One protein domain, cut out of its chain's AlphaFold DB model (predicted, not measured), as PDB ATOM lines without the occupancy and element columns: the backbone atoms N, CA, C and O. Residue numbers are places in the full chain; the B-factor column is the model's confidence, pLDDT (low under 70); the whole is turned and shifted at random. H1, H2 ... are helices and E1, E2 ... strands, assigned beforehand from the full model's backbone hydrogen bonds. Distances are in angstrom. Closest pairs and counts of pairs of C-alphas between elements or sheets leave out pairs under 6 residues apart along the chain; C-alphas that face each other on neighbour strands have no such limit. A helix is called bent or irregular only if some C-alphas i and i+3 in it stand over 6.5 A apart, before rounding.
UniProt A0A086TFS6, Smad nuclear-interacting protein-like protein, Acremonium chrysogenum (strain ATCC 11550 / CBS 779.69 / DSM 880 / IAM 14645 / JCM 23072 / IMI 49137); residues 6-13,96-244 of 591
ATOM      1  N   ALA A   6     -38.123  38.041 -30.158       92.81
ATOM      2  CA  ALA A   6     -38.485  36.853 -29.392       92.81
ATOM      3  C   ALA A   6     -39.140  37.258 -28.066       92.81
ATOM      4  O   ALA A   6     -38.626  38.124 -27.354       92.81
ATOM      5  N   VAL A   7     -40.253  36.618 -27.711       95.56
ATOM      6  CA  VAL A   7     -40.967  36.862 -26.450       95.56
ATOM      7  C   VAL A   7     -41.172  35.535 -25.727       95.56
ATOM      8  O   VAL A   7     -41.996  34.714 -26.125       95.56
ATOM      9  N   ALA A   8     -40.390  35.325 -24.671       96.50
ATOM     10  CA  ALA A   8     -40.479  34.173 -23.790       96.50
ATOM     11  C   ALA A   8     -41.515  34.443 -22.691       96.50
ATOM     12  O   ALA A   8     -41.363  35.371 -21.895       96.50
ATOM     13  N   PHE A   9     -42.560  33.627 -22.627       97.44
ATOM     14  CA  PHE A   9     -43.580  33.693 -21.587       97.44
ATOM     15  C   PHE A   9     -43.293  32.642 -20.520       97.44
ATOM     16  O   PHE A   9     -43.219  31.444 -20.807       97.44
ATOM     17  N   ASP A  10     -43.156  33.092 -19.276       97.12
ATOM     18  CA  ASP A  10     -43.204  32.192 -18.132       97.12
ATOM     19  C   ASP A  10     -44.598  31.556 -17.995       97.12
ATOM     20  O   ASP A  10     -45.604  32.122 -18.425       97.12
ATOM     21  N   LEU A  11     -44.672  30.361 -17.401       93.19
ATOM     22  CA  LEU A  11     -45.907  29.575 -17.378       93.19
ATOM     23  C   LEU A  11     -46.656  29.684 -16.040       93.19
ATOM     24  O   LEU A  11     -47.783  30.180 -16.000       93.19
ATOM     25  N   PHE A  12     -46.053  29.237 -14.935       92.25
ATOM     26  CA  PHE A  12     -46.757  29.034 -13.660       92.25
ATOM     27  C   PHE A  12     -46.827  30.310 -12.808       92.25
ATOM     28  O   PHE A  12     -45.817  30.743 -12.249       92.25
ATOM     29  N   GLY A  13     -48.028  30.876 -12.663       89.00
ATOM     30  CA  GLY A  13     -48.283  32.183 -12.040       89.00
ATOM     31  C   GLY A  13     -48.338  33.343 -13.045       89.00
ATOM     32  O   GLY A  13     -48.804  34.432 -12.710       89.00
ATOM     33  N   ASP A  96     -55.960  26.356 -15.071       87.31
ATOM     34  CA  ASP A  96     -56.626  27.295 -15.969       87.31
ATOM     35  C   ASP A  96     -55.736  28.504 -16.301       87.31
ATOM     36  O   ASP A  96     -54.946  28.969 -15.475       87.31
ATOM     37  N   ALA A  97     -55.886  29.054 -17.507       90.25
ATOM     38  CA  ALA A  97     -55.246  30.309 -17.889       90.25
ATOM     39  C   ALA A  97     -55.868  31.525 -17.171       90.25
ATOM     40  O   ALA A  97     -57.072  31.548 -16.900       90.25
ATOM     41  N   PHE A  98     -55.079  32.573 -16.907       91.44
ATOM     42  CA  PHE A  98     -55.624  33.837 -16.391       91.44
ATOM     43  C   PHE A  98     -56.550  34.535 -17.420       91.44
ATOM     44  O   PHE A  98     -56.319  34.403 -18.626       91.44
ATOM     45  N   PRO A  99     -57.564  35.320 -16.993       91.38
ATOM     46  CA  PRO A  99     -58.581  35.887 -17.896       91.38
ATOM     47  C   PRO A  99     -58.067  36.822 -19.007       91.38
ATOM     48  O   PRO A  99     -58.739  36.991 -20.023       91.38
ATOM     49  N   ASP A 100     -56.892  37.427 -18.836       91.94
ATOM     50  CA  ASP A 100     -56.199  38.256 -19.832       91.94
ATOM     51  C   ASP A 100     -55.504  37.440 -20.938       91.94
ATOM     52  O   ASP A 100     -55.355  37.919 -22.066       91.94
ATOM     53  N   VAL A 101     -55.121  36.188 -20.658       92.81
ATOM     54  CA  VAL A 101     -54.325  35.359 -21.578       92.81
ATOM     55  C   VAL A 101     -55.022  35.131 -22.927       92.81
ATOM     56  O   VAL A 101     -54.371  35.367 -23.945       92.81
ATOM     57  N   PRO A 102     -56.325  34.790 -23.020       90.38
ATOM     58  CA  PRO A 102     -56.994  34.621 -24.315       90.38
ATOM     59  C   PRO A 102     -57.030  35.885 -25.189       90.38
ATOM     60  O   PRO A 102     -57.292  35.787 -26.388       90.38
ATOM     61  N   ASN A 103     -56.785  37.074 -24.625       91.25
ATOM     62  CA  ASN A 103     -56.619  38.309 -25.394       91.25
ATOM     63  C   ASN A 103     -55.156  38.518 -25.810       91.25
ATOM     64  O   ASN A 103     -54.908  38.896 -26.954       91.25
ATOM     65  N   ALA A 104     -54.193  38.199 -24.937       93.25
ATOM     66  CA  ALA A 104     -52.770  38.181 -25.283       93.25
ATOM     67  C   ALA A 104     -52.475  37.225 -26.453       93.25
ATOM     68  O   ALA A 104     -51.803  37.605 -27.409       93.25
ATOM     69  N   LEU A 105     -53.046  36.016 -26.428       91.19
ATOM     70  CA  LEU A 105     -52.897  35.007 -27.482       91.19
ATOM     71  C   LEU A 105     -53.394  35.510 -28.849       91.19
ATOM     72  O   LEU A 105     -52.679  35.401 -29.843       91.19
ATOM     73  N   LYS A 106     -54.559  36.171 -28.893       90.31
ATOM     74  CA  LYS A 106     -55.092  36.801 -30.119       90.31
ATOM     75  C   LYS A 106     -54.199  37.932 -30.635       90.31
ATOM     76  O   LYS A 106     -54.043  38.076 -31.845       90.31
ATOM     77  N   LEU A 107     -53.602  38.725 -29.740       91.94
ATOM     78  CA  LEU A 107     -52.641  39.765 -30.123       91.94
ATOM     79  C   LEU A 107     -51.361  39.157 -30.722       91.94
ATOM     80  O   LEU A 107     -50.861  39.682 -31.714       91.94
ATOM     81  N   LEU A 108     -50.869  38.037 -30.181       91.56
ATOM     82  CA  LEU A 108     -49.717  37.307 -30.728       91.56
ATOM     83  C   LEU A 108     -50.023  36.667 -32.093       91.56
ATOM     84  O   LEU A 108     -49.207  36.753 -33.006       91.56
ATOM     85  N   GLU A 109     -51.206  36.071 -32.268       89.00
ATOM     86  CA  GLU A 109     -51.646  35.518 -33.561       89.00
ATOM     87  C   GLU A 109     -51.775  36.593 -34.649       89.00
ATOM     88  O   GLU A 109     -51.394  36.356 -35.798       89.00
ATOM     89  N   ALA A 110     -52.264  37.784 -34.288       90.75
ATOM     90  CA  ALA A 110     -52.409  38.911 -35.204       90.75
ATOM     91  C   ALA A 110     -51.073  39.576 -35.596       90.75
ATOM     92  O   ALA A 110     -51.015  40.236 -36.633       90.75
ATOM     93  N   ASN A 111     -50.004  39.408 -34.806       90.50
ATOM     94  CA  ASN A 111     -48.744  40.142 -34.970       90.50
ATOM     95  C   ASN A 111     -47.527  39.203 -35.132       90.50
ATOM     96  O   ASN A 111     -46.742  39.024 -34.197       90.50
ATOM     97  N   PRO A 112     -47.300  38.635 -36.335       87.62
ATOM     98  CA  PRO A 112     -46.234  37.656 -36.595       87.62
ATOM     99  C   PRO A 112     -44.795  38.220 -36.570       87.62
ATOM    100  O   PRO A 112     -43.849  37.479 -36.864       87.62
ATOM    101  N   SER A 113     -44.628  39.506 -36.247       88.12
ATOM    102  CA  SER A 113     -43.354  40.148 -35.891       88.12
ATOM    103  C   SER A 113     -42.848  39.723 -34.507       88.12
ATOM    104  O   SER A 113     -41.638  39.731 -34.276       88.12
ATOM    105  N   LEU A 114     -43.749  39.306 -33.609       91.06
ATOM    106  CA  LEU A 114     -43.385  38.641 -32.362       91.06
ATOM    107  C   LEU A 114     -43.245  37.137 -32.601       91.06
ATOM    108  O   LEU A 114     -44.156  36.476 -33.104       91.06
ATOM    109  N   ASP A 115     -42.100  36.584 -32.218       91.62
ATOM    110  CA  ASP A 115     -41.896  35.142 -32.139       91.62
ATOM    111  C   ASP A 115     -42.104  34.727 -30.680       91.62
ATOM    112  O   ASP A 115     -41.255  34.986 -29.829       91.62
ATOM    113  N   ALA A 116     -43.277  34.179 -30.368       93.50
ATOM    114  CA  ALA A 116     -43.674  33.853 -29.002       93.50
ATOM    115  C   ALA A 116     -43.301  32.412 -28.620       93.50
ATOM    116  O   ALA A 116     -43.482  31.494 -29.420       93.50
ATOM    117  N   TRP A 117     -42.829  32.229 -27.385       94.62
ATOM    118  CA  TRP A 117     -42.320  30.963 -26.843       94.62
ATOM    119  C   TRP A 117     -42.832  30.724 -25.420       94.62
ATOM    120  O   TRP A 117     -42.908  31.664 -24.630       94.62
ATOM    121  N   VAL A 118     -43.103  29.470 -25.051       94.69
ATOM    122  CA  VAL A 118     -43.246  29.082 -23.636       94.69
ATOM    123  C   VAL A 118     -41.862  28.799 -23.065       94.69
ATOM    124  O   VAL A 118     -41.113  28.018 -23.642       94.69
ATOM    125  N   PHE A 119     -41.536  29.376 -21.908       96.31
ATOM    126  CA  PHE A 119     -40.256  29.169 -21.231       96.31
ATOM    127  C   PHE A 119     -40.467  28.905 -19.736       96.31
ATOM    128  O   PHE A 119     -40.780  29.820 -18.971       96.31
ATOM    129  N   SER A 120     -40.322  27.650 -19.303       95.81
ATOM    130  CA  SER A 120     -40.825  27.189 -17.999       95.81
ATOM    131  C   SER A 120     -39.867  26.257 -17.253       95.81
ATOM    132  O   SER A 120     -39.170  25.440 -17.853       95.81
ATOM    133  N   ASN A 121     -39.906  26.327 -15.917       96.50
ATOM    134  CA  ASN A 121     -39.242  25.358 -15.038       96.50
ATOM    135  C   ASN A 121     -39.883  23.953 -15.087       96.50
ATOM    136  O   ASN A 121     -39.269  23.006 -14.610       96.50
ATOM    137  N   GLY A 122     -41.111  23.813 -15.603       93.31
ATOM    138  CA  GLY A 122     -41.850  22.543 -15.615       93.31
ATOM    139  C   GLY A 122     -41.289  21.500 -16.576       93.31
ATOM    140  O   GLY A 122     -40.716  21.851 -17.605       93.31
ATOM    141  N   THR A 123     -41.524  20.221 -16.276       92.50
ATOM    142  CA  THR A 123     -41.220  19.116 -17.201       92.50
ATOM    143  C   THR A 123     -42.087  19.221 -18.470       92.50
ATOM    144  O   THR A 123     -43.164  19.833 -18.425       92.50
ATOM    145  N   PRO A 124     -41.700  18.615 -19.608       89.50
ATOM    146  CA  PRO A 124     -42.495  18.664 -20.840       89.50
ATOM    147  C   PRO A 124     -43.950  18.185 -20.667       89.50
ATOM    148  O   PRO A 124     -44.861  18.736 -21.286       89.50
ATOM    149  N   ALA A 125     -44.195  17.217 -19.775       87.12
ATOM    150  CA  ALA A 125     -45.541  16.745 -19.441       87.12
ATOM    151  C   ALA A 125     -46.358  17.801 -18.667       87.12
ATOM    152  O   ALA A 125     -47.500  18.085 -19.035       87.12
ATOM    153  N   MET A 126     -45.759  18.442 -17.652       89.88
ATOM    154  CA  MET A 126     -46.404  19.527 -16.894       89.88
ATOM    155  C   MET A 126     -46.685  20.764 -17.750       89.88
ATOM    156  O   MET A 126     -47.616  21.509 -17.458       89.88
ATOM    157  N   ILE A 127     -45.869  21.020 -18.778       89.19
ATOM    158  CA  ILE A 127     -46.102  22.134 -19.702       89.19
ATOM    159  C   ILE A 127     -47.232  21.802 -20.675       89.19
ATOM    160  O   ILE A 127     -48.077  22.656 -20.907       89.19
ATOM    161  N   THR A 128     -47.268  20.595 -21.245       85.12
ATOM    162  CA  THR A 128     -48.217  20.254 -22.323       85.12
ATOM    163  C   THR A 128     -49.628  19.912 -21.837       85.12
ATOM    164  O   THR A 128     -50.593  20.225 -22.536       85.12
ATOM    165  N   SER A 129     -49.788  19.324 -20.645       84.50
ATOM    166  CA  SER A 129     -51.106  18.898 -20.141       84.50
ATOM    167  C   SER A 129     -52.115  20.054 -19.934       84.50
ATOM    168  O   SER A 129     -53.255  19.920 -20.401       84.50
ATOM    169  N   PRO A 130     -51.731  21.229 -19.382       81.75
ATOM    170  CA  PRO A 130     -52.627  22.387 -19.289       81.75
ATOM    171  C   PRO A 130     -53.059  22.944 -20.653       81.75
ATOM    172  O   PRO A 130     -54.190  23.400 -20.806       81.75
ATOM    173  N   LEU A 131     -52.191  22.881 -21.670       76.12
ATOM    174  CA  LEU A 131     -52.468  23.435 -23.007       76.12
ATOM    175  C   LEU A 131     -53.553  22.637 -23.743       76.12
ATOM    176  O   LEU A 131     -54.337  23.200 -24.503       76.12
ATOM    177  N   ALA A 132     -53.617  21.329 -23.486       72.94
ATOM    178  CA  ALA A 132     -54.632  20.436 -24.038       72.94
ATOM    179  C   ALA A 132     -55.976  20.473 -23.279       72.94
ATOM    180  O   ALA A 132     -56.959  19.920 -23.770       72.94
ATOM    181  N   THR A 133     -56.028  21.078 -22.084       75.12
ATOM    182  CA  THR A 133     -57.184  20.990 -21.171       75.12
ATOM    183  C   THR A 133     -57.819  22.339 -20.823       75.12
ATOM    184  O   THR A 133     -59.042  22.405 -20.662       75.12
ATOM    185  N   SER A 134     -57.047  23.429 -20.748       73.00
ATOM    186  CA  SER A 134     -57.584  24.762 -20.469       73.00
ATOM    187  C   SER A 134     -58.220  25.373 -21.720       73.00
ATOM    188  O   SER A 134     -57.532  25.721 -22.680       73.00
ATOM    189  N   ARG A 135     -59.549  25.553 -21.693       69.06
ATOM    190  CA  ARG A 135     -60.353  25.990 -22.856       69.06
ATOM    191  C   ARG A 135     -59.838  27.268 -23.519       69.06
ATOM    192  O   ARG A 135     -59.728  27.329 -24.738       69.06
ATOM    193  N   GLY A 136     -59.469  28.263 -22.708       69.00
ATOM    194  CA  GLY A 136     -58.962  29.556 -23.184       69.00
ATOM    195  C   GLY A 136     -57.596  29.494 -23.879       69.00
ATOM    196  O   GLY A 136     -57.203  30.476 -24.504       69.00
ATOM    197  N   ILE A 137     -56.892  28.360 -23.777       74.56
ATOM    198  CA  ILE A 137     -55.676  28.047 -24.534       74.56
ATOM    199  C   ILE A 137     -56.003  27.107 -25.700       74.56
ATOM    200  O   ILE A 137     -55.612  27.396 -26.824       74.56
ATOM    201  N   SER A 138     -56.759  26.026 -25.474       69.06
ATOM    202  CA  SER A 138     -57.049  25.019 -26.509       69.06
ATOM    203  C   SER A 138     -57.898  25.541 -27.678       69.06
ATOM    204  O   SER A 138     -57.884  24.955 -28.756       69.06
ATOM    205  N   GLU A 139     -58.664  26.616 -27.469       67.81
ATOM    206  CA  GLU A 139     -59.424  27.309 -28.521       67.81
ATOM    207  C   GLU A 139     -58.569  28.310 -29.329       67.81
ATOM    208  O   GLU A 139     -59.011  28.776 -30.380       67.81
ATOM    209  N   ALA A 140     -57.357  28.644 -28.868       64.94
ATOM    210  CA  ALA A 140     -56.442  29.559 -29.545       64.94
ATOM    211  C   ALA A 140     -55.447  28.782 -30.425       64.94
ATOM    212  O   ALA A 140     -54.749  27.879 -29.964       64.94
ATOM    213  N   ALA A 141     -55.331  29.154 -31.701       57.72
ATOM    214  CA  ALA A 141     -54.442  28.503 -32.668       57.72
ATOM    215  C   ALA A 141     -52.987  29.017 -32.562       57.72
ATOM    216  O   ALA A 141     -52.282  29.180 -33.566       57.72
ATOM    217  N   THR A 142     -52.533  29.325 -31.343       69.44
ATOM    218  CA  THR A 142     -51.345  30.148 -31.125       69.44
ATOM    219  C   THR A 142     -50.066  29.339 -31.302       69.44
ATOM    220  O   THR A 142     -49.794  28.387 -30.570       69.44
ATOM    221  N   ARG A 143     -49.211  29.792 -32.226       77.88
ATOM    222  CA  ARG A 143     -47.925  29.151 -32.564       77.88
ATOM    223  C   ARG A 143     -46.999  28.938 -31.358       77.88
ATOM    224  O   ARG A 143     -46.219  27.998 -31.370       77.88
ATOM    225  N   MET A 144     -47.130  29.766 -30.320       82.00
ATOM    226  CA  MET A 144     -46.405  29.675 -29.044       82.00
ATOM    227  C   MET A 144     -46.496  28.301 -28.358       82.00
ATOM    228  O   MET A 144     -45.602  27.942 -27.601       82.00
ATOM    229  N   PHE A 145     -47.566  27.543 -28.614       82.94
ATOM    230  CA  PHE A 145     -47.819  26.240 -27.992       82.94
ATOM    231  C   PHE A 145     -47.465  25.041 -28.885       82.94
ATOM    232  O   PHE A 145     -47.757  23.900 -28.526       82.94
ATOM    233  N   LEU A 146     -46.834  25.272 -30.041       83.50
ATOM    234  CA  LEU A 146     -46.261  24.190 -30.841       83.50
ATOM    235  C   LEU A 146     -45.061  23.563 -30.101       83.50
ATOM    236  O   LEU A 146     -44.366  24.275 -29.375       83.50
ATOM    237  N   PRO A 147     -44.765  22.259 -30.275       83.12
ATOM    238  CA  PRO A 147     -43.664  21.604 -29.563       83.12
ATOM    239  C   PRO A 147     -42.285  22.237 -29.804       83.12
ATOM    240  O   PRO A 147     -41.455  22.236 -28.903       83.12
ATOM    241  N   ASP A 148     -42.054  22.826 -30.981       86.50
ATOM    242  CA  ASP A 148     -40.835  23.571 -31.329       86.50
ATOM    243  C   ASP A 148     -40.781  24.991 -30.731       86.50
ATOM    244  O   ASP A 148     -39.790  25.691 -30.924       86.50
ATOM    245  N   LYS A 149     -41.824  25.418 -30.003       90.75
ATOM    246  CA  LYS A 149     -41.926  26.707 -29.293       90.75
ATOM    247  C   LYS A 149     -41.973  26.581 -27.769       90.75
ATOM    248  O   LYS A 149     -42.148  27.584 -27.074       90.75
ATOM    249  N   VAL A 150     -41.765  25.375 -27.241       91.69
ATOM    250  CA  VAL A 150     -41.709  25.098 -25.802       91.69
ATOM    251  C   VAL A 150     -40.267  24.849 -25.362       91.69
ATOM    252  O   VAL A 150     -39.661  23.848 -25.731       91.69
ATOM    253  N   VAL A 151     -39.744  25.724 -24.503       93.81
ATOM    254  CA  VAL A 151     -38.453  25.557 -23.826       93.81
ATOM    255  C   VAL A 151     -38.692  25.182 -22.362       93.81
ATOM    256  O   VAL A 151     -39.189  25.974 -21.554       93.81
ATOM    257  N   SER A 152     -38.320  23.950 -22.020       95.19
ATOM    258  CA  SER A 152     -38.303  23.427 -20.652       95.19
ATOM    259  C   SER A 152     -36.874  23.407 -20.119       95.19
ATOM    260  O   SER A 152     -35.952  23.029 -20.837       95.19
ATOM    261  N   VAL A 153     -36.680  23.742 -18.842       93.12
ATOM    262  CA  VAL A 153     -35.358  23.613 -18.196       93.12
ATOM    263  C   VAL A 153     -35.018  22.181 -17.742       93.12
ATOM    264  O   VAL A 153     -33.895  21.917 -17.317       93.12
ATOM    265  N   ASP A 154     -35.986  21.263 -17.845       91.69
ATOM    266  CA  ASP A 154     -35.847  19.807 -17.649       91.69
ATOM    267  C   ASP A 154     -35.244  19.113 -18.894       91.69
ATOM    268  O   ASP A 154     -34.985  17.910 -18.887       91.69
ATOM    269  N   ALA A 155     -34.971  19.879 -19.961       86.06
ATOM    270  CA  ALA A 155     -34.170  19.438 -21.099       86.06
ATOM    271  C   ALA A 155     -32.813  18.867 -20.634       86.06
ATOM    272  O   ALA A 155     -32.175  19.397 -19.716       86.06
ATOM    273  N   GLU A 156     -32.380  17.766 -21.255       81.31
ATOM    274  CA  GLU A 156     -31.247  16.945 -20.801       81.31
ATOM    275  C   GLU A 156     -29.914  17.713 -20.805       81.31
ATOM    276  O   GLU A 156     -29.082  17.516 -19.917       81.31
ATOM    277  N   GLU A 157     -29.754  18.640 -21.747       79.75
ATOM    278  CA  GLU A 157     -28.622  19.554 -21.888       79.75
ATOM    279  C   GLU A 157     -28.596  20.711 -20.869       79.75
ATOM    280  O   GLU A 157     -27.576  21.395 -20.756       79.75
ATOM    281  N   LEU A 158     -29.694  20.948 -20.139       88.44
ATOM    282  CA  LEU A 158     -29.807  21.995 -19.118       88.44
ATOM    283  C   LEU A 158     -29.752  21.424 -17.702       88.44
ATOM    284  O   LEU A 158     -28.785  21.676 -16.983       88.44
ATOM    285  N   ARG A 159     -30.818  20.718 -17.291       92.75
ATOM    286  CA  ARG A 159     -31.040  20.199 -15.925       92.75
ATOM    287  C   ARG A 159     -30.650  21.184 -14.808       92.75
ATOM    288  O   ARG A 159     -30.018  20.809 -13.820       92.75
ATOM    289  N   VAL A 160     -31.038  22.453 -14.962       96.19
ATOM    290  CA  VAL A 160     -30.895  23.526 -13.958       96.19
ATOM    291  C   VAL A 160     -32.049  24.512 -14.067       96.19
ATOM    292  O   VAL A 160     -32.525  24.787 -15.160       96.19
ATOM    293  N   PHE A 161     -32.508  25.071 -12.952       98.25
ATOM    294  CA  PHE A 161     -33.707  25.912 -12.915       98.25
ATOM    295  C   PHE A 161     -33.438  27.408 -13.110       98.25
ATOM    296  O   PHE A 161     -32.359  27.907 -12.780       98.25
ATOM    297  N   LYS A 162     -34.461  28.160 -13.543       98.06
ATOM    298  CA  LYS A 162     -34.493  29.628 -13.413       98.06
ATOM    299  C   LYS A 162     -34.225  30.024 -11.941       98.06
ATOM    300  O   LYS A 162     -34.838  29.415 -11.057       98.06
ATOM    301  N   PRO A 163     -33.387  31.035 -11.640       96.75
ATOM    302  CA  PRO A 163     -32.820  32.020 -12.561       96.75
ATOM    303  C   PRO A 163     -31.352  31.759 -12.972       96.75
ATOM    304  O   PRO A 163     -30.587  32.706 -13.140       96.75
ATOM    305  N   ASP A 164     -30.914  30.505 -13.141       96.88
ATOM    306  CA  ASP A 164     -29.567  30.228 -13.671       96.88
ATOM    307  C   ASP A 164     -29.412  30.769 -15.108       96.88
ATOM    308  O   ASP A 164     -30.249  30.497 -15.977       96.88
ATOM    309  N   GLN A 165     -28.329  31.512 -15.377       94.75
ATOM    310  CA  GLN A 165     -28.068  32.151 -16.679       94.75
ATOM    311  C   GLN A 165     -28.056  31.164 -17.858       94.75
ATOM    312  O   GLN A 165     -28.378  31.558 -18.981       94.75
ATOM    313  N   ARG A 166     -27.741  29.881 -17.626       94.88
ATOM    314  CA  ARG A 166     -27.800  28.836 -18.663       94.88
ATOM    315  C   ARG A 166     -29.205  28.671 -19.234       94.88
ATOM    316  O   ARG A 166     -29.331  28.452 -20.435       94.88
ATOM    317  N   THR A 167     -30.246  28.830 -18.415       96.19
ATOM    318  CA  THR A 167     -31.643  28.668 -18.856       96.19
ATOM    319  C   THR A 167     -32.038  29.746 -19.869       96.19
ATOM    320  O   THR A 167     -32.519  29.420 -20.953       96.19
ATOM    321  N   TYR A 168     -31.741  31.017 -19.576       95.12
ATOM    322  CA  TYR A 168     -31.997  32.142 -20.482       95.12
ATOM    323  C   TYR A 168     -31.128  32.083 -21.746       95.12
ATOM    324  O   TYR A 168     -31.636  32.327 -22.837       95.12
ATOM    325  N   LYS A 169     -29.851  31.688 -21.626       93.31
ATOM    326  CA  LYS A 169     -28.949  31.498 -22.777       93.31
ATOM    327  C   LYS A 169     -29.402  30.367 -23.708       93.31
ATOM    328  O   LYS A 169     -29.284  30.490 -24.923       93.31
ATOM    329  N   HIS A 170     -29.910  29.264 -23.161       93.19
ATOM    330  CA  HIS A 170     -30.498  28.195 -23.968       93.19
ATOM    331  C   HIS A 170     -31.791  28.681 -24.643       93.19
ATOM    332  O   HIS A 170     -31.934  28.511 -25.849       93.19
ATOM    333  N   MET A 171     -32.674  29.378 -23.914       93.62
ATOM    334  CA  MET A 171     -33.896  29.982 -24.463       93.62
ATOM    335  C   MET A 171     -33.613  30.912 -25.660       93.62
ATOM    336  O   MET A 171     -34.211  30.739 -26.722       93.62
ATOM    337  N   THR A 172     -32.669  31.857 -25.553       92.06
ATOM    338  CA  THR A 172     -32.298  32.734 -26.682       92.06
ATOM    339  C   THR A 172     -31.625  31.976 -27.826       92.06
ATOM    340  O   THR A 172     -31.938  32.243 -28.988       92.06
ATOM    341  N   SER A 173     -30.768  30.995 -27.521       91.00
ATOM    342  CA  SER A 173     -30.105  30.159 -28.530       91.00
ATOM    343  C   SER A 173     -31.090  29.300 -29.330       91.00
ATOM    344  O   SER A 173     -30.938  29.190 -30.544       91.00
ATOM    345  N   VAL A 174     -32.101  28.710 -28.683       90.81
ATOM    346  CA  VAL A 174     -33.171  27.942 -29.348       90.81
ATOM    347  C   VAL A 174     -34.079  28.872 -30.158       90.81
ATOM    348  O   VAL A 174     -34.483  28.524 -31.267       90.81
ATOM    349  N   ALA A 175     -34.316  30.096 -29.675       89.38
ATOM    350  CA  ALA A 175     -35.025  31.129 -30.427       89.38
ATOM    351  C   ALA A 175     -34.223  31.755 -31.587       89.38
ATOM    352  O   ALA A 175     -34.759  32.596 -32.309       89.38
ATOM    353  N   GLY A 176     -32.958  31.367 -31.787       88.50
ATOM    354  CA  GLY A 176     -32.092  31.912 -32.838       88.50
ATOM    355  C   GLY A 176     -31.695  33.379 -32.635       88.50
ATOM    356  O   GLY A 176     -31.272  34.035 -33.587       88.50
ATOM    357  N   VAL A 177     -31.837  33.910 -31.416       83.94
ATOM    358  CA  VAL A 177     -31.493  35.299 -31.078       83.94
ATOM    359  C   VAL A 177     -30.012  35.383 -30.683       83.94
ATOM    360  O   VAL A 177     -29.551  34.546 -29.905       83.94
ATOM    361  N   PRO A 178     -29.247  36.387 -31.162       70.44
ATOM    362  CA  PRO A 178     -27.860  36.575 -30.746       70.44
ATOM    363  C   PRO A 178     -27.709  36.748 -29.227       70.44
ATOM    364  O   PRO A 178     -28.508  37.424 -28.577       70.44
ATOM    365  N   ASP A 179     -26.650  36.157 -28.668       59.94
ATOM    366  CA  ASP A 179     -26.356  36.191 -27.231       59.94
ATOM    367  C   ASP A 179     -26.263  37.646 -26.723       59.94
ATOM    368  O   ASP A 179     -25.573  38.475 -27.319       59.94
ATOM    369  N   ARG A 180     -26.967  37.952 -25.622       57.69
ATOM    370  CA  ARG A 180     -27.106  39.296 -25.013       57.69
ATOM    371  C   ARG A 180     -27.774  40.385 -25.872       57.69
ATOM    372  O   ARG A 180     -27.688  41.561 -25.519       57.69
ATOM    373  N   ALA A 181     -28.452  40.053 -26.970       54.28
ATOM    374  CA  ALA A 181     -29.202  41.056 -27.725       54.28
ATOM    375  C   ALA A 181     -30.480  41.500 -26.985       54.28
ATOM    376  O   ALA A 181     -31.326  40.673 -26.638       54.28
ATOM    377  N   GLY A 182     -30.702  42.816 -26.873       62.62
ATOM    378  CA  GLY A 182     -31.939  43.429 -26.349       62.62
ATOM    379  C   GLY A 182     -33.192  43.229 -27.226       62.62
ATOM    380  O   GLY A 182     -34.151  43.991 -27.124       62.62
ATOM    381  N   HIS A 183     -33.169  42.223 -28.104       73.88
ATOM    382  CA  HIS A 183     -34.233  41.810 -29.025       73.88
ATOM    383  C   HIS A 183     -35.000  40.569 -28.521       73.88
ATOM    384  O   HIS A 183     -35.880  40.058 -29.213       73.88
ATOM    385  N   ALA A 184     -34.670  40.082 -27.320       91.44
ATOM    386  CA  ALA A 184     -35.436  39.073 -26.598       91.44
ATOM    387  C   ALA A 184     -36.074  39.674 -25.335       91.44
ATOM    388  O   ALA A 184     -35.421  40.392 -24.570       91.44
ATOM    389  N   TRP A 185     -37.345  39.343 -25.117       96.00
ATOM    390  CA  TRP A 185     -38.128  39.711 -23.942       96.00
ATOM    391  C   TRP A 185     -38.484  38.485 -23.098       96.00
ATOM    392  O   TRP A 185     -38.786  37.426 -23.643       96.00
ATOM    393  N   LEU A 186     -38.541  38.659 -21.778       97.81
ATOM    394  CA  LEU A 186     -39.298  37.802 -20.863       97.81
ATOM    395  C   LEU A 186     -40.603  38.507 -20.453       97.81
ATOM    396  O   LEU A 186     -40.586  39.695 -20.129       97.81
ATOM    397  N   VAL A 187     -41.712  37.771 -20.384       98.44
ATOM    398  CA  VAL A 187     -42.950  38.185 -19.701       98.44
ATOM    399  C   VAL A 187     -43.175  37.250 -18.512       98.44
ATOM    400  O   VAL A 187     -43.248  36.034 -18.703       98.44
ATOM    401  N   SER A 188     -43.246  37.790 -17.288       98.38
ATOM    402  CA  SER A 188     -43.343  36.970 -16.067       98.38
ATOM    403  C   SER A 188     -43.998  37.693 -14.880       98.38
ATOM    404  O   SER A 188     -43.751  38.876 -14.638       98.38
ATOM    405  N   SER A 189     -44.798  36.950 -14.107       96.75
ATOM    406  CA  SER A 189     -45.326  37.315 -12.779       96.75
ATOM    407  C   SER A 189     -44.453  36.784 -11.627       96.75
ATOM    408  O   SER A 189     -44.860  36.829 -10.465       96.75
ATOM    409  N   ASN A 190     -43.259  36.248 -11.911       96.12
ATOM    410  CA  ASN A 190     -42.329  35.731 -10.900       96.12
ATOM    411  C   ASN A 190     -41.082  36.651 -10.776       96.12
ATOM    412  O   ASN A 190     -40.296  36.719 -11.723       96.12
ATOM    413  N   PRO A 191     -40.845  37.359  -9.642       96.19
ATOM    414  CA  PRO A 191     -39.797  38.392  -9.561       96.19
ATOM    415  C   PRO A 191     -38.378  37.877  -9.815       96.19
ATOM    416  O   PRO A 191     -37.591  38.526 -10.502       96.19
ATOM    417  N   PHE A 192     -38.067  36.676  -9.316       96.69
ATOM    418  CA  PHE A 192     -36.772  36.025  -9.526       96.69
ATOM    419  C   PHE A 192     -36.475  35.777 -11.012       96.69
ATOM    420  O   PHE A 192     -35.320  35.817 -11.421       96.69
ATOM    421  N   ASP A 193     -37.511  35.536 -11.816       98.06
ATOM    422  CA  ASP A 193     -37.397  35.218 -13.237       98.06
ATOM    423  C   ASP A 193     -37.202  36.491 -14.072       98.06
ATOM    424  O   ASP A 193     -36.315  36.546 -14.923       98.06
ATOM    425  N   VAL A 194     -37.938  37.561 -13.738       97.94
ATOM    426  CA  VAL A 194     -37.687  38.921 -14.250       97.94
ATOM    427  C   VAL A 194     -36.244  39.349 -13.991       97.94
ATOM    428  O   VAL A 194     -35.567  39.803 -14.914       97.94
ATOM    429  N   LEU A 195     -35.749  39.175 -12.762       96.94
ATOM    430  CA  LEU A 195     -34.367  39.517 -12.424       96.94
ATOM    431  C   LEU A 195     -33.349  38.600 -13.109       96.94
ATOM    432  O   LEU A 195     -32.320  39.096 -13.552       96.94
ATOM    433  N   GLY A 196     -33.634  37.303 -13.262       96.38
ATOM    434  CA  GLY A 196     -32.776  36.372 -14.003       96.38
ATOM    435  C   GLY A 196     -32.605  36.762 -15.473       96.38
ATOM    436  O   GLY A 196     -31.479  36.831 -15.969       96.38
ATOM    437  N   ALA A 197     -33.706  37.103 -16.149       96.06
ATOM    438  CA  ALA A 197     -33.689  37.576 -17.531       96.06
ATOM    439  C   ALA A 197     -32.920  38.901 -17.685       96.06
ATOM    440  O   ALA A 197     -32.058  39.010 -18.560       96.06
ATOM    441  N   VAL A 198     -33.166  39.879 -16.804       95.06
ATOM    442  CA  VAL A 198     -32.452  41.171 -16.804       95.06
ATOM    443  C   VAL A 198     -30.958  40.987 -16.505       95.06
ATOM    444  O   VAL A 198     -30.126  41.579 -17.187       95.06
ATOM    445  N   ALA A 199     -30.594  40.116 -15.557       94.00
ATOM    446  CA  ALA A 199     -29.203  39.810 -15.214       94.00
ATOM    447  C   ALA A 199     -28.446  39.042 -16.315       94.00
ATOM    448  O   ALA A 199     -27.215  39.078 -16.350       94.00
ATOM    449  N   TYR A 200     -29.154  38.339 -17.206       94.00
ATOM    450  CA  TYR A 200     -28.583  37.743 -18.417       94.00
ATOM    451  C   TYR A 200     -28.493  38.746 -19.592       94.00
ATOM    452  O   TYR A 200     -27.589  38.636 -20.421       94.00
ATOM    453  N   GLY A 201     -29.374  39.755 -19.634       92.56
ATOM    454  CA  GLY A 201     -29.366  40.846 -20.622       92.56
ATOM    455  C   GLY A 201     -30.615  40.943 -21.510       92.56
ATOM    456  O   GLY A 201     -30.603  41.674 -22.498       92.56
ATOM    457  N   MET A 202     -31.690  40.219 -21.189       93.81
ATOM    458  CA  MET A 202     -32.985  40.333 -21.872       93.81
ATOM    459  C   MET A 202     -33.785  41.540 -21.360       93.81
ATOM    460  O   MET A 202     -33.642  41.956 -20.208       93.81
ATOM    461  N   ARG A 203     -34.702  42.060 -22.187       95.50
ATOM    462  CA  ARG A 203     -35.762  42.969 -21.713       95.50
ATOM    463  C   ARG A 203     -36.786  42.157 -20.906       95.50
ATOM    464  O   ARG A 203     -36.981  40.973 -21.173       95.50
ATOM    465  N   ALA A 204     -37.455  42.760 -19.927       96.94
ATOM    466  CA  ALA A 204     -38.433  42.053 -19.093       96.94
ATOM    467  C   ALA A 204     -39.685  42.889 -18.799       96.94
ATOM    468  O   ALA A 204     -39.588  44.021 -18.321       96.94
ATOM    469  N   ALA A 205     -40.860  42.305 -19.038       98.19
ATOM    470  CA  ALA A 205     -42.152  42.830 -18.615       98.19
ATOM    471  C   ALA A 205     -42.605  42.110 -17.333       98.19
ATOM    472  O   ALA A 205     -42.868  40.903 -17.338       98.19
ATOM    473  N   TRP A 206     -42.683  42.862 -16.235       98.38
ATOM    474  CA  TRP A 206     -43.224  42.398 -14.958       98.38
ATOM    475  C   TRP A 206     -44.748  42.524 -14.959       98.38
ATOM    476  O   TRP A 206     -45.271  43.626 -15.130       98.38
ATOM    477  N   VAL A 207     -45.446  41.408 -14.740       98.12
ATOM    478  CA  VAL A 207     -46.915  41.369 -14.686       98.12
ATOM    479  C   VAL A 207     -47.388  41.525 -13.236       98.12
ATOM    480  O   VAL A 207     -47.615  40.559 -12.507       98.12
ATOM    481  N   ASP A 208     -47.550  42.776 -12.809       96.62
ATOM    482  CA  ASP A 208     -48.095  43.182 -11.514       96.62
ATOM    483  C   ASP A 208     -49.617  42.981 -11.440       96.62
ATOM    484  O   ASP A 208     -50.410  43.928 -11.405       96.62
ATOM    485  N   ARG A 209     -50.038  41.716 -11.340       92.12
ATOM    486  CA  ARG A 209     -51.445  41.343 -11.108       92.12
ATOM    487  C   ARG A 209     -52.019  41.894  -9.787       92.12
ATOM    488  O   ARG A 209     -53.225  41.807  -9.572       92.12
ATOM    489  N   ALA A 210     -51.179  42.427  -8.893       90.75
ATOM    490  CA  ALA A 210     -51.566  42.927  -7.574       90.75
ATOM    491  C   ALA A 210     -51.684  44.462  -7.489       90.75
ATOM    492  O   ALA A 210     -52.177  44.959  -6.473       90.75
ATOM    493  N   GLY A 211     -51.234  45.207  -8.506       92.38
ATOM    494  CA  GLY A 211     -51.257  46.674  -8.535       92.38
ATOM    495  C   GLY A 211     -50.406  47.345  -7.449       92.38
ATOM    496  O   GLY A 211     -50.794  48.395  -6.935       92.38
ATOM    497  N   ARG A 212     -49.285  46.728  -7.047       91.56
ATOM    498  CA  ARG A 212     -48.391  47.208  -5.971       91.56
ATOM    499  C   ARG A 212     -47.111  47.887  -6.469       91.56
ATOM    500  O   ARG A 212     -46.371  48.435  -5.656       91.56
ATOM    501  N   GLY A 213     -46.847  47.852  -7.773       92.44
ATOM    502  CA  GLY A 213     -45.579  48.245  -8.379       92.44
ATOM    503  C   GLY A 213     -44.467  47.208  -8.180       92.44
ATOM    504  O   GLY A 213     -44.645  46.161  -7.553       92.44
ATOM    505  N   TRP A 214     -43.281  47.502  -8.719       94.50
ATOM    506  CA  TRP A 214     -42.094  46.668  -8.509       94.50
ATOM    507  C   TRP A 214     -41.501  46.905  -7.113       94.50
ATOM    508  O   TRP A 214     -40.798  47.892  -6.881       94.50
ATOM    509  N   ILE A 215     -41.788  45.979  -6.195       93.50
ATOM    510  CA  ILE A 215     -41.400  46.029  -4.775       93.50
ATOM    511  C   ILE A 215     -40.358  44.967  -4.378       93.50
ATOM    512  O   ILE A 215     -40.193  44.680  -3.193       93.50
ATOM    513  N   ASP A 216     -39.670  44.352  -5.345       93.81
ATOM    514  CA  ASP A 216     -38.679  43.312  -5.053       93.81
ATOM    515  C   ASP A 216     -37.413  43.886  -4.388       93.81
ATOM    516  O   ASP A 216     -36.727  44.760  -4.931       93.81
ATOM    517  N   GLY A 217     -37.104  43.374  -3.193       92.06
ATOM    518  CA  GLY A 217     -35.986  43.842  -2.377       92.06
ATOM    519  C   GLY A 217     -34.608  43.411  -2.885       92.06
ATOM    520  O   GLY A 217     -33.641  44.141  -2.668       92.06
ATOM    521  N   LEU A 218     -34.501  42.275  -3.586       90.12
ATOM    522  CA  LEU A 218     -33.235  41.831  -4.175       90.12
ATOM    523  C   LEU A 218     -32.882  42.717  -5.370       90.12
ATOM    524  O   LEU A 218     -31.771  43.235  -5.426       90.12
ATOM    525  N   GLY A 219     -33.842  42.967  -6.265       89.38
ATOM    526  CA  GLY A 219     -33.687  43.900  -7.383       89.38
ATOM    527  C   GLY A 219     -33.278  45.295  -6.908       89.38
ATOM    528  O   GLY A 219     -32.328  45.875  -7.430       89.38
ATOM    529  N   GLY A 220     -33.913  45.792  -5.839       89.06
ATOM    530  CA  GLY A 220     -33.509  47.035  -5.178       89.06
ATOM    531  C   GLY A 220     -32.067  47.024  -4.645       89.06
ATOM    532  O   GLY A 220     -31.374  48.029  -4.775       89.06
ATOM    533  N   ALA A 221     -31.599  45.901  -4.091       86.38
ATOM    534  CA  ALA A 221     -30.245  45.762  -3.552       86.38
ATOM    535  C   ALA A 221     -29.151  45.611  -4.629       86.38
ATOM    536  O   ALA A 221     -28.029  46.063  -4.406       86.38
ATOM    537  N   VAL A 222     -29.460  45.006  -5.784       88.25
ATOM    538  CA  VAL A 222     -28.504  44.808  -6.899       88.25
ATOM    539  C   VAL A 222     -28.661  45.822  -8.042       88.25
ATOM    540  O   VAL A 222     -28.007  45.693  -9.073       88.25
ATOM    541  N   GLY A 223     -29.530  46.828  -7.885       90.88
ATOM    542  CA  GLY A 223     -29.768  47.875  -8.886       90.88
ATOM    543  C   GLY A 223     -30.564  47.429 -10.123       90.88
ATOM    544  O   GLY A 223     -30.593  48.149 -11.117       90.88
ATOM    545  N   MET A 224     -31.220  46.265 -10.080       91.81
ATOM    546  CA  MET A 224     -31.947  45.679 -11.213       91.81
ATOM    547  C   MET A 224     -33.467  45.833 -11.074       91.81
ATOM    548  O   MET A 224     -34.048  45.687  -9.994       91.81
ATOM    549  N   ARG A 225     -34.131  46.113 -12.198       95.62
ATOM    550  CA  ARG A 225     -35.583  46.312 -12.314       95.62
ATOM    551  C   ARG A 225     -36.081  45.736 -13.648       95.62
ATOM    552  O   ARG A 225     -35.280  45.643 -14.579       95.62
ATOM    553  N   PRO A 226     -37.371  45.374 -13.776       96.94
ATOM    554  CA  PRO A 226     -37.979  45.100 -15.076       96.94
ATOM    555  C   PRO A 226     -37.846  46.297 -16.024       96.94
ATOM    556  O   PRO A 226     -37.783  47.446 -15.590       96.94
ATOM    557  N   THR A 227     -37.875  46.020 -17.327       96.19
ATOM    558  CA  THR A 227     -37.931  47.040 -18.385       96.19
ATOM    559  C   THR A 227     -39.284  47.752 -18.417       96.19
ATOM    560  O   THR A 227     -39.333  48.931 -18.746       96.19
ATOM    561  N   VAL A 228     -40.373  47.059 -18.065       96.94
ATOM    562  CA  VAL A 228     -41.700  47.664 -17.875       96.94
ATOM    563  C   VAL A 228     -42.512  46.915 -16.816       96.94
ATOM    564  O   VAL A 228     -42.329  45.714 -16.611       96.94
ATOM    565  N   VAL A 229     -43.423  47.628 -16.152       97.31
ATOM    566  CA  VAL A 229     -44.435  47.071 -15.245       97.31
ATOM    567  C   VAL A 229     -45.809  47.212 -15.897       97.31
ATOM    568  O   VAL A 229     -46.190  48.309 -16.290       97.31
ATOM    569  N   VAL A 230     -46.545  46.107 -15.989       97.44
ATOM    570  CA  VAL A 230     -47.892  46.010 -16.578       97.44
ATOM    571  C   VAL A 230     -48.803  45.191 -15.660       97.44
ATOM    572  O   VAL A 230     -48.315  44.484 -14.785       97.44
ATOM    573  N   LYS A 231     -50.124  45.258 -15.828       95.75
ATOM    574  CA  LYS A 231     -51.125  44.574 -14.981       95.75
ATOM    575  C   LYS A 231     -51.558  43.215 -15.540       95.75
ATOM    576  O   LYS A 231     -52.038  42.371 -14.784       95.75
ATOM    577  N   GLY A 232     -51.397  43.005 -16.848       96.31
ATOM    578  CA  GLY A 232     -51.796  41.786 -17.561       96.31
ATOM    579  C   GLY A 232     -50.811  41.371 -18.657       96.31
ATOM    580  O   GLY A 232     -49.976  42.157 -19.106       96.31
ATOM    581  N   VAL A 233     -50.917  40.118 -19.103       96.88
ATOM    582  CA  VAL A 233     -50.096  39.562 -20.194       96.88
ATOM    583  C   VAL A 233     -50.499  40.168 -21.545       96.88
ATOM    584  O   VAL A 233     -49.665  40.316 -22.433       96.88
ATOM    585  N   ASP A 234     -51.757  40.582 -21.705       95.12
ATOM    586  CA  ASP A 234     -52.237  41.284 -22.899       95.12
ATOM    587  C   ASP A 234     -51.655  42.706 -23.004       95.12
ATOM    588  O   ASP A 234     -51.266  43.138 -24.087       95.12
ATOM    589  N   GLU A 235     -51.534  43.410 -21.876       96.75
ATOM    590  CA  GLU A 235     -50.836  44.694 -21.762       96.75
ATOM    591  C   GLU A 235     -49.330  44.535 -22.023       96.75
ATOM    592  O   GLU A 235     -48.768  45.328 -22.777       96.75
ATOM    593  N   ALA A 236     -48.699  43.458 -21.527       97.19
ATOM    594  CA  ALA A 236     -47.314  43.119 -21.878       97.19
ATOM    595  C   ALA A 236     -47.123  42.997 -23.400       97.19
ATOM    596  O   ALA A 236     -46.195  43.579 -23.956       97.19
ATOM    597  N   VAL A 237     -48.019  42.277 -24.090       95.69
ATOM    598  CA  VAL A 237     -47.943  42.107 -25.550       95.69
ATOM    599  C   VAL A 237     -48.105  43.443 -26.285       95.69
ATOM    600  O   VAL A 237     -47.336  43.691 -27.210       95.69
ATOM    601  N   ARG A 238     -49.030  44.325 -25.872       95.62
ATOM    602  CA  ARG A 238     -49.187  45.666 -26.483       95.62
ATOM    603  C   ARG A 238     -47.909  46.497 -26.378       95.62
ATOM    604  O   ARG A 238     -47.378  46.906 -27.406       95.62
ATOM    605  N   VAL A 239     -47.355  46.635 -25.173       95.31
ATOM    606  CA  VAL A 239     -46.133  47.426 -24.934       95.31
ATOM    607  C   VAL A 239     -44.933  46.877 -25.717       95.31
ATOM    608  O   VAL A 239     -44.092  47.639 -26.201       95.31
ATOM    609  N   ILE A 240     -44.847  45.553 -25.881       93.88
ATOM    610  CA  ILE A 240     -43.796  44.914 -26.682       93.88
ATOM    611  C   ILE A 240     -44.010  45.167 -28.186       93.88
ATOM    612  O   ILE A 240     -43.029  45.371 -28.897       93.88
ATOM    613  N   LEU A 241     -45.252  45.203 -28.684       91.44
ATOM    614  CA  LEU A 241     -45.558  45.578 -30.074       91.44
ATOM    615  C   LEU A 241     -45.227  47.047 -30.354       91.44
ATOM    616  O   LEU A 241     -44.540  47.344 -31.329       91.44
ATOM    617  N   GLU A 242     -45.661  47.946 -29.473       88.88
ATOM    618  CA  GLU A 242     -45.389  49.387 -29.535       88.88
ATOM    619  C   GLU A 242     -43.874  49.658 -29.509       88.88
ATOM    620  O   GLU A 242     -43.363  50.405 -30.340       88.88
ATOM    621  N   SER A 243     -43.126  48.931 -28.667       82.25
ATOM    622  CA  SER A 243     -41.651  48.949 -28.617       82.25
ATOM    623  C   SER A 243     -40.938  48.475 -29.895       82.25
ATOM    624  O   SER A 243     -39.717  48.615 -29.968       82.25
ATOM    625  N   ASN A 244     -41.646  47.872 -30.858       70.00
ATOM    626  CA  ASN A 244     -41.076  47.252 -32.061       70.00
ATOM    627  C   ASN A 244     -41.597  47.866 -33.383       70.00
ATOM    628  O   ASN A 244     -41.120  47.477 -34.446       70.00
TER     629      ASN A 244
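This is residues 6 to 13 and 96 to 244 of the 591 residues of the protein "Smad nuclear-interacting protein-like protein" of Acremonium chrysogenum (strain ATCC 11550 / CBS 779.69 / DSM 880 / IAM 14645 / JCM 23072 / IMI 49137) (UniProt A0A086TFS6). A strongly twisted sheet of six parallel strands makes the core, with H4 and H5 packed on one face and H2 and H7 on the other, and the sheet curls round H7. H1 lies side by side with H7 and only grazes the sheet, while H3, next to H1 and H2, and H6, near H5, lie off the sheet towards opposite ends of the longest axis. The printed part has 157 residues, with seven named helices and six named strands in the order E1 H1 E2 H2 H3 E3 H4 E4 H5 E5 H6 E6 H7; the sheet's order is E3 E2 E1 E4 E5 E6, and the class is mixed, helices and strands. The whole is compact, with a radius of gyration of the C-alphas of 14.5 A and spans of 42 by 37 by 27 A.

E1, residues 6 to 9, and E4, residues 184 to 188, are parallel inner strands at 15 degrees, with N 8 and O 185 within hydrogen-bond range at 2.8 A. E2, residues 114 to 120, pairs in a staggered way: its residues 115 to 118 pair with E1, N 9 and O 117 being 2.8 A apart, and its residues 118 to 120 pair with the edge strand E3, residues 150 to 152, N 151 and O 118 being 2.8 A apart. Beyond E4 come E5, residues 203 to 207, with N 205 and O 186 at 2.8 A, and the edge strand E6, residues 228 to 230, with N 206 and O 228 at 2.9 A. Helices on both faces give three layers: H4, residues 165 to 174, and H5, residues 191 to 200, on one face, and H2, residues 124 to 133, and H7, residues 233 to 242, on the other. H4 lies over E2 at a height over the sheet of 8.9 A, slantwise to the strands at 42 degrees to E2 on the local plane. H5 lies over E4 at a height of 8.6 A, along the strands. H4 and H5 touch, closest at the C-alphas of Gln 165 and Tyr 200, 5.9 A apart, and are only just about perpendicular, at 71 degrees. H2 lies over E3 and E2, with the closest C-alphas of H2 and E3 those of Pro 124 and Ser 152, 6.3 A apart. H1, residues 101 to 110, touches H7 at the C-alphas of Ala 104 and Asp 234, 3.9 A apart, at a shallow tilt of 28 degrees, the same way. H3, residues 135 to 138, only just touches H1, with 3 pairs of C-alphas within 8 A, the closest those of Pro 102 and Gly 136 at 5.6 A; H2 and H3 touch only at the corner, also only just, with 3 pairs, the closest those of Ala 132 and Ser 138 at 5.7 A. H6, residues 217 to 222, is close to H5 but not clearly touching, the C-alphas of Leu 195 and Gly 219 being 6.7 A apart. Strand-helix-strand units, two parallel neighbour strands with helices between them in the chain, are E2, H2 H3, E3; E4, H5, E5; and E5, H6, E6, while E3, H4, E4 is a split one with E2 and E1 between its strands; their crossovers are right-handed. Every O i to N i+4 pair is within hydrogen-bond range in H4, H5, H6 and H7, against 5 of 6 in H1 and 4 of 6 in H2, and H3 is too short for such a pair.

E1 begins at C-alpha 6, (-38.485, 36.853, -29.392). E2, the longest strand, measures 18.5 A from first to last C-alpha, and E4 and E5 13.3 A each. H1 measures 14.2 A, H2 14.9 A, H4 and H5 14.3 A each, and H7 14.4 A. H2 is irregular, but only just: C-alphas 127 and 130 are 6.54 A apart. H7 ends at C-alpha 242, (-45.389, 49.387, -29.535).

The two C-alphas farthest apart, those of Glu 139 and Ala 221, are 42.6 A apart. Residues 14 to 95 are cut out, and C-alphas 13 and 96 are 10.4 A apart across the cut. The links H3 to E3 and E3 to H4 are long. The mean pLDDT of the printed part is 89.5; residues 135 to 136, 138 to 142 and 179 to 182 are under 70.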